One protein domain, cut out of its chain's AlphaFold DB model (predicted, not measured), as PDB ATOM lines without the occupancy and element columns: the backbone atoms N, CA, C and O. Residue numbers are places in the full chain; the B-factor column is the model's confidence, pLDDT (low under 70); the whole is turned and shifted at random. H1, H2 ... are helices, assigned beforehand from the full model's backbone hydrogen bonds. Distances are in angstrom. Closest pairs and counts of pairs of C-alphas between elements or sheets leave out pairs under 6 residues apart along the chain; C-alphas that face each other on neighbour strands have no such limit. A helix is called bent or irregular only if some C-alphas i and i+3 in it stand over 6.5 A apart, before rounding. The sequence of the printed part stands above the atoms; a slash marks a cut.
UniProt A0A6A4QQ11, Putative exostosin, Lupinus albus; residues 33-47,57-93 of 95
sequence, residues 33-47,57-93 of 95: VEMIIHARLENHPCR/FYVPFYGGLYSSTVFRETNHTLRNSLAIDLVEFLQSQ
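AT A GLANCE: This is residues 33 to 47 and 57 to 93 of the 95 residues of the protein "Putative exostosin" of Lupinus albus (UniProt A0A6A4QQ11). A flat, loose layer of three helices: H2 and H3 make a helical hairpin that opens as a V from the turn at residues 71 to 75, and H1 continues the row beyond the first residues of H2, so that H1 and H2 lie nearly end to end. Residues 57 to 62, with no named element, run into H2 from the open side of the V, and residues 72 to 77, of which 76 and 77 belong to H3, stick out at its closed end. The printed part has 52 residues with three named helices, in the order H1, H2, H3, and no named strand; the class is all helix. The whole is loose, with a radius of gyration of the C-alphas of 13.6 A, and spans 43 by 26 by 8 A.

IN THESE COORDINATES: H1 is residues 33 to 42, 14.3 A from first to last C-alpha, and begins at C-alpha 33 at (27.465, -1.738, -4.517). H2 is residues 63 to 70, 10.5 A long, with C-alpha 63 at (35.745, -7.648, -4.375). H3, the longest helix, is residues 76 to 92, 23.9 A long, and ends at C-alpha 92 at (36.609, -26.540, -0.418). H3 is irregular: C-alphas 79 and 82 are 7.8 A apart, and its line is a rough one. It has a kink of 41 degrees near residue 83.

HOW THE PARTS SIT: H1 and H2 are close but not clearly touching; their closest C-alphas, those of Glu 34 and Gly 64, are 7.2 A apart. They run opposite ways at a shallow tilt of 30 degrees. H2 and H3 form a helical hairpin joined by a tight link of 5 residues. They touch, with the C-alphas of Val 70 and Arg 79 closest at 5.9 A, and H3 touches H2 with residues 79 to 83 alone. Their lines also stand at a shallow tilt of 30 degrees, opposite ways. H1 and H3 are apart. In H1 every pair of O i and N i+4 is within hydrogen-bond range; in H2 it is 3 of 4 pairs and in H3 11 of 13.

THE WHOLE: The two C-alphas farthest apart are those of Pro 45 and Thr 74, at 42.7 A, and the first and last printed C-alphas, of Val 33 and Gln 93, are 25.7 A apart. Residues 48 to 56 are cut out and not printed, in the link from H1 to H2, and C-alphas 47 and 57 are 10.0 A apart across the cut. The mean pLDDT of the printed part is 91.4, and no printed residue is under 70.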
ATOM      1  N   VAL A  33      28.762  -1.107  -4.225       90.06
ATOM      2  CA  VAL A  33      27.465  -1.738  -4.517       90.06
ATOM      3  C   VAL A  33      27.255  -3.021  -3.705       90.06
ATOM      4  O   VAL A  33      26.172  -3.227  -3.163       90.06
ATOM      5  N   GLU A  34      28.305  -3.823  -3.527       91.25
ATOM      6  CA  GLU A  34      28.283  -5.062  -2.737       91.25
ATOM      7  C   GLU A  34      27.940  -4.788  -1.264       91.25
ATOM      8  O   GLU A  34      27.141  -5.508  -0.675       91.25
ATOM      9  N   MET A  35      28.448  -3.694  -0.680       92.38
ATOM     10  CA  MET A  35      28.114  -3.284   0.694       92.38
ATOM     11  C   MET A  35      26.647  -2.869   0.832       92.38
ATOM     12  O   MET A  35      25.997  -3.183   1.828       92.38
ATOM     13  N   ILE A  36      26.107  -2.173  -0.173       92.56
ATOM     14  CA  ILE A  36      24.696  -1.774  -0.192       92.56
ATOM     15  C   ILE A  36      23.801  -3.011  -0.304       92.56
ATOM     16  O   ILE A  36      22.808  -3.114   0.417       92.56
ATOM     17  N   ILE A  37      24.145  -3.951  -1.189       92.38
ATOM     18  CA  ILE A  37      23.413  -5.211  -1.357       92.38
ATOM     19  C   ILE A  37      23.479  -6.033  -0.068       92.38
ATOM     20  O   ILE A  37      22.436  -6.466   0.414       92.38
ATOM     21  N   HIS A  38      24.661  -6.170   0.540       94.50
ATOM     22  CA  HIS A  38      24.844  -6.854   1.821       94.50
ATOM     23  C   HIS A  38      23.919  -6.291   2.902       94.50
ATOM     24  O   HIS A  38      23.146  -7.038   3.496       94.50
ATOM     25  N   ALA A  39      23.935  -4.972   3.112       94.62
ATOM     26  CA  ALA A  39      23.099  -4.323   4.123       94.62
ATOM     27  C   ALA A  39      21.596  -4.513   3.851       94.62
ATOM     28  O   ALA A  39      20.803  -4.664   4.782       94.62
ATOM     29  N   ARG A  40      21.179  -4.522   2.579       94.81
ATOM     30  CA  ARG A  40      19.782  -4.792   2.205       94.81
ATOM     31  C   ARG A  40      19.391  -6.240   2.463       94.81
ATOM     32  O   ARG A  40      18.289  -6.476   2.943       94.81
ATOM     33  N   LEU A  41      20.276  -7.186   2.165       94.38
ATOM     34  CA  LEU A  41      20.036  -8.604   2.410       94.38
ATOM     35  C   LEU A  41      19.973  -8.904   3.907       94.38
ATOM     36  O   LEU A  41      19.057  -9.600   4.330       94.38
ATOM     37  N   GLU A  42      20.864  -8.329   4.720       93.12
ATOM     38  CA  GLU A  42      20.828  -8.465   6.184       93.12
ATOM     39  C   GLU A  42      19.502  -8.005   6.796       93.12
ATOM     40  O   GLU A  42      19.003  -8.647   7.719       93.12
ATOM     41  N   ASN A  43      18.922  -6.930   6.257       94.94
ATOM     42  CA  ASN A  43      17.653  -6.365   6.714       94.94
ATOM     43  C   ASN A  43      16.435  -6.887   5.930       94.94
ATOM     44  O   ASN A  43      15.331  -6.365   6.092       94.94
ATOM     45  N   HIS A  44      16.606  -7.888   5.061       94.94
ATOM     46  CA  HIS A  44      15.513  -8.394   4.242       94.94
ATOM     47  C   HIS A  44      14.510  -9.179   5.107       94.94
ATOM     48  O   HIS A  44      14.919 -10.091   5.830       94.94
ATOM     49  N   PRO A  45      13.192  -8.911   5.013       95.12
ATOM     50  CA  PRO A  45      12.192  -9.530   5.891       95.12
ATOM     51  C   PRO A  45      12.114 -11.056   5.749       95.12
ATOM     52  O   PRO A  45      11.763 -11.749   6.697       95.12
ATOM     53  N   CYS A  46      12.463 -11.593   4.577       94.25
ATOM     54  CA  CYS A  46      12.465 -13.037   4.319       94.25
ATOM     55  C   CYS A  46      13.805 -13.724   4.631       94.25
ATOM     56  O   CYS A  46      13.988 -14.883   4.264       94.25
ATOM     57  N   ARG A  47      14.774 -13.030   5.244       93.94
ATOM     58  CA  ARG A  47      16.060 -13.636   5.599       93.94
ATOM     59  C   ARG A  47      15.853 -14.688   6.689       93.94
ATOM     60  O   ARG A  47      15.364 -14.381   7.771       93.94
ATOM     61  N   PHE A  57      21.578 -18.993  -0.966       91.31
ATOM     62  CA  PHE A  57      22.637 -18.588  -0.054       91.31
ATOM     63  C   PHE A  57      23.367 -17.382  -0.640       91.31
ATOM     64  O   PHE A  57      23.767 -17.384  -1.802       91.31
ATOM     65  N   TYR A  58      23.524 -16.340   0.172       91.69
ATOM     66  CA  TYR A  58      24.317 -15.167  -0.173       91.69
ATOM     67  C   TYR A  58      25.657 -15.236   0.554       91.69
ATOM     68  O   TYR A  58      25.689 -15.303   1.783       91.69
ATOM     69  N   VAL A  59      26.749 -15.190  -0.209       91.50
ATOM     70  CA  VAL A  59      28.111 -15.119   0.325       91.50
ATOM     71  C   VAL A  59      28.614 -13.688   0.145       91.50
ATOM     72  O   VAL A  59      28.738 -13.231  -0.993       91.50
ATOM     73  N   PRO A  60      28.889 -12.955   1.234       91.00
ATOM     74  CA  PRO A  60      29.353 -11.585   1.128       91.00
ATOM     75  C   PRO A  60      30.806 -11.536   0.659       91.00
ATOM     76  O   PRO A  60      31.719 -11.943   1.375       91.00
ATOM     77  N   PHE A  61      31.016 -10.999  -0.540       91.81
ATOM     78  CA  PHE A  61      32.333 -10.756  -1.112       91.81
ATOM     79  C   PHE A  61      32.454  -9.285  -1.503       91.81
ATOM     80  O   PHE A  61      31.649  -8.781  -2.279       91.81
ATOM     81  N   TYR A  62      33.457  -8.602  -0.950       91.06
ATOM     82  CA  TYR A  62      33.705  -7.173  -1.168       91.06
ATOM     83  C   TYR A  62      34.819  -6.946  -2.198       91.06
ATOM     84  O   TYR A  62      35.758  -6.172  -1.978       91.06
ATOM     85  N   GLY A  63      34.742  -7.673  -3.315       90.75
ATOM     86  CA  GLY A  63      35.745  -7.648  -4.375       90.75
ATOM     87  C   GLY A  63      35.897  -6.271  -5.012       90.75
ATOM     88  O   GLY A  63      37.011  -5.887  -5.375       90.75
ATOM     89  N   GLY A  64      34.820  -5.485  -5.089       88.25
ATOM     90  CA  GLY A  64      34.855  -4.110  -5.579       88.25
ATOM     91  C   GLY A  64      35.742  -3.203  -4.725       88.25
ATOM     92  O   GLY A  64      36.526  -2.417  -5.263       88.25
ATOM     93  N   LEU A  65      35.686  -3.352  -3.398       90.25
ATOM     94  CA  LEU A  65      36.500  -2.559  -2.476       90.25
ATOM     95  C   LEU A  65      37.992  -2.871  -2.645       90.25
ATOM     96  O   LEU A  65      38.799  -1.949  -2.772       90.25
ATOM     97  N   TYR A  66      38.363  -4.151  -2.725       89.44
ATOM     98  CA  TYR A  66      39.746  -4.530  -3.021       89.44
ATOM     99  C   TYR A  66      40.180  -4.051  -4.407       89.44
ATOM    100  O   TYR A  66      41.231  -3.424  -4.546       89.44
ATOM    101  N   SER A  67      39.322  -4.247  -5.412       88.56
ATOM    102  CA  SER A  67      39.558  -3.796  -6.786       88.56
ATOM    103  C   SER A  67      39.835  -2.300  -6.858       88.56
ATOM    104  O   SER A  67      40.634  -1.889  -7.686       88.56
ATOM    105  N   SER A  68      39.240  -1.484  -5.981       89.62
ATOM    106  CA  SER A  68      39.528  -0.046  -5.915       89.62
ATOM    107  C   SER A  68      40.978   0.269  -5.524       89.62
ATOM    108  O   SER A  68      41.531   1.271  -5.975       89.62
ATOM    109  N   THR A  69      41.610  -0.611  -4.740       88.62
ATOM    110  CA  THR A  69      42.989  -0.459  -4.252       88.62
ATOM    111  C   THR A  69      44.000  -0.893  -5.311       88.62
ATOM    112  O   THR A  69      45.005  -0.220  -5.520       88.62
ATOM    113  N   VAL A  70      43.707  -1.984  -6.024       88.88
ATOM    114  CA  VAL A  70      44.611  -2.590  -7.020       88.88
ATOM    115  C   VAL A  70      44.225  -2.271  -8.470       88.88
ATOM    116  O   VAL A  70      44.767  -2.853  -9.405       88.88
ATOM    117  N   PHE A  71      43.286  -1.346  -8.701       86.62
ATOM    118  CA  PHE A  71      42.720  -1.098 -10.037       86.62
ATOM    119  C   PHE A  71      43.771  -0.655 -11.066       86.62
ATOM    120  O   PHE A  71      43.615  -0.931 -12.256       86.62
ATOM    121  N   ARG A  72      44.826   0.034 -10.609       88.75
ATOM    122  CA  ARG A  72      45.928   0.517 -11.453       88.75
ATOM    123  C   ARG A  72      47.015  -0.524 -11.695       88.75
ATOM    124  O   ARG A  72      47.955  -0.225 -12.427       88.75
ATOM    125  N   GLU A  73      46.903  -1.709 -11.104       89.25
ATOM    126  CA  GLU A  73      47.916  -2.734 -11.284       89.25
ATOM    127  C   GLU A  73      47.847  -3.354 -12.674       89.25
ATOM    128  O   GLU A  73      46.795  -3.783 -13.154       89.25
ATOM    129  N   THR A  74      49.007  -3.408 -13.323       89.56
ATOM    130  CA  THR A  74      49.169  -4.011 -14.651       89.56
ATOM    131  C   THR A  74      49.184  -5.534 -14.574       89.56
ATOM    132  O   THR A  74      48.821  -6.211 -15.534       89.56
ATOM    133  N   ASN A  75      49.565  -6.085 -13.420       91.06
ATOM    134  CA  ASN A  75      49.563  -7.517 -13.186       91.06
ATOM    135  C   ASN A  75      48.136  -8.020 -12.907       91.06
ATOM    136  O   ASN A  75      47.611  -7.902 -11.798       91.06
ATOM    137  N   HIS A  76      47.524  -8.633 -13.921       86.50
ATOM    138  CA  HIS A  76      46.176  -9.195 -13.829       86.50
ATOM    139  C   HIS A  76      46.054 -10.343 -12.821       86.50
ATOM    140  O   HIS A  76      44.989 -10.509 -12.230       86.50
ATOM    141  N   THR A  77      47.125 -11.104 -12.588       88.25
ATOM    142  CA  THR A  77      47.133 -12.185 -11.595       88.25
ATOM    143  C   THR A  77      46.979 -11.623 -10.188       88.25
ATOM    144  O   THR A  77      46.145 -12.103  -9.429       88.25
ATOM    145  N   LEU A  78      47.716 -10.556  -9.858       84.62
ATOM    146  CA  LEU A  78      47.583  -9.881  -8.562       84.62
ATOM    147  C   LEU A  78      46.229  -9.186  -8.415       84.62
ATOM    148  O   LEU A  78      45.641  -9.210  -7.342       84.62
ATOM    149  N   ARG A  79      45.702  -8.608  -9.499       86.12
ATOM    150  CA  ARG A  79      44.388  -7.957  -9.488       86.12
ATOM    151  C   ARG A  79      43.238  -8.938  -9.222       86.12
ATOM    152  O   ARG A  79      42.257  -8.554  -8.589       86.12
ATOM    153  N   ASN A  80      43.354 -10.176  -9.700       88.00
ATOM    154  CA  ASN A  80      42.292 -11.184  -9.633       88.00
ATOM    155  C   ASN A  80      42.476 -12.210  -8.500       88.00
ATOM    156  O   ASN A  80      41.621 -13.082  -8.350       88.00
ATOM    157  N   SER A  81      43.549 -12.116  -7.709       90.81
ATOM    158  CA  SER A  81      43.908 -13.102  -6.677       90.81
ATOM    159  C   SER A  81      42.764 -13.385  -5.704       90.81
ATOM    160  O   SER A  81      42.356 -14.529  -5.569       90.81
ATOM    161  N   LEU A  82      42.138 -12.349  -5.137       91.56
ATOM    162  CA  LEU A  82      41.036 -12.533  -4.184       91.56
ATOM    163  C   LEU A  82      39.821 -13.262  -4.764       91.56
ATOM    164  O   LEU A  82      39.105 -13.942  -4.033       91.56
ATOM    165  N   ALA A  83      39.543 -13.089  -6.058       90.19
ATOM    166  CA  ALA A  83      38.436 -13.793  -6.695       90.19
ATOM    167  C   ALA A  83      38.756 -15.285  -6.852       90.19
ATOM    168  O   ALA A  83      37.868 -16.118  -6.685       90.19
ATOM    169  N   ILE A  84      40.019 -15.615  -7.138       93.00
ATOM    170  CA  ILE A  84      40.504 -16.996  -7.209       93.00
ATOM    171  C   ILE A  84      40.437 -17.633  -5.820       93.00
ATOM    172  O   ILE A  84      39.795 -18.670  -5.674       93.00
ATOM    173  N   ASP A  85      40.971 -16.959  -4.798       93.44
ATOM    174  CA  ASP A  85      40.953 -17.433  -3.409       93.44
ATOM    175  C   ASP A  85      39.521 -17.714  -2.924       93.44
ATOM    176  O   ASP A  85      39.264 -18.709  -2.247       93.44
ATOM    177  N   LEU A  86      38.556 -16.860  -3.296       93.38
ATOM    178  CA  LEU A  86      37.145 -17.083  -2.979       93.38
ATOM    179  C   LEU A  86      36.603 -18.348  -3.649       93.38
ATOM    180  O   LEU A  86      35.888 -19.114  -3.008       93.38
ATOM    181  N   VAL A  87      36.897 -18.561  -4.932       93.75
ATOM    182  CA  VAL A  87      36.422 -19.746  -5.661       93.75
ATOM    183  C   VAL A  87      37.015 -21.014  -5.057       93.75
ATOM    184  O   VAL A  87      36.270 -21.958  -4.800       93.75
ATOM    185  N   GLU A  88      38.314 -21.020  -4.767       95.19
ATOM    186  CA  GLU A  88      38.987 -22.141  -4.105       95.19
ATOM    187  C   GLU A  88      38.387 -22.408  -2.719       95.19
ATOM    188  O   GLU A  88      38.064 -23.551  -2.381       95.19
ATOM    189  N   PHE A  89      38.132 -21.351  -1.942       93.62
ATOM    190  CA  PHE A  89      37.434 -21.461  -0.665       93.62
ATOM    191  C   PHE A  89      36.049 -22.096  -0.833       93.62
ATOM    192  O   PHE A  89      35.745 -23.062  -0.135       93.62
ATOM    193  N   LEU A  90      35.225 -21.615  -1.769       93.00
ATOM    194  CA  LEU A  90      33.867 -22.124  -2.005       93.00
ATOM    195  C   LEU A  90      33.846 -23.578  -2.483       93.00
ATOM    196  O   LEU A  90      32.947 -24.326  -2.103       93.00
ATOM    197  N   GLN A  91      34.833 -23.981  -3.286       94.31
ATOM    198  CA  GLN A  91      35.016 -25.367  -3.723       94.31
ATOM    199  C   GLN A  91      35.440 -26.289  -2.576       94.31
ATOM    200  O   GLN A  91      35.080 -27.462  -2.576       94.31
ATOM    201  N   SER A  92      36.191 -25.772  -1.599       94.81
ATOM    202  CA  SER A  92      36.609 -26.540  -0.418       94.81
ATOM    203  C   SER A  92      35.500 -26.734   0.619       94.81
ATOM    204  O   SER A  92      35.627 -27.572   1.510       94.81
ATOM    205  N   GLN A  93      34.425 -25.945   0.544       89.44
ATOM    206  CA  GLN A  93      33.338 -26.033   1.505       89.44
ATOM    207  C   GLN A  93      32.506 -27.298   1.267       89.44
ATOM    208  O   GLN A  93      32.095 -27.597   0.150       89.44
TER     209      GLN A  93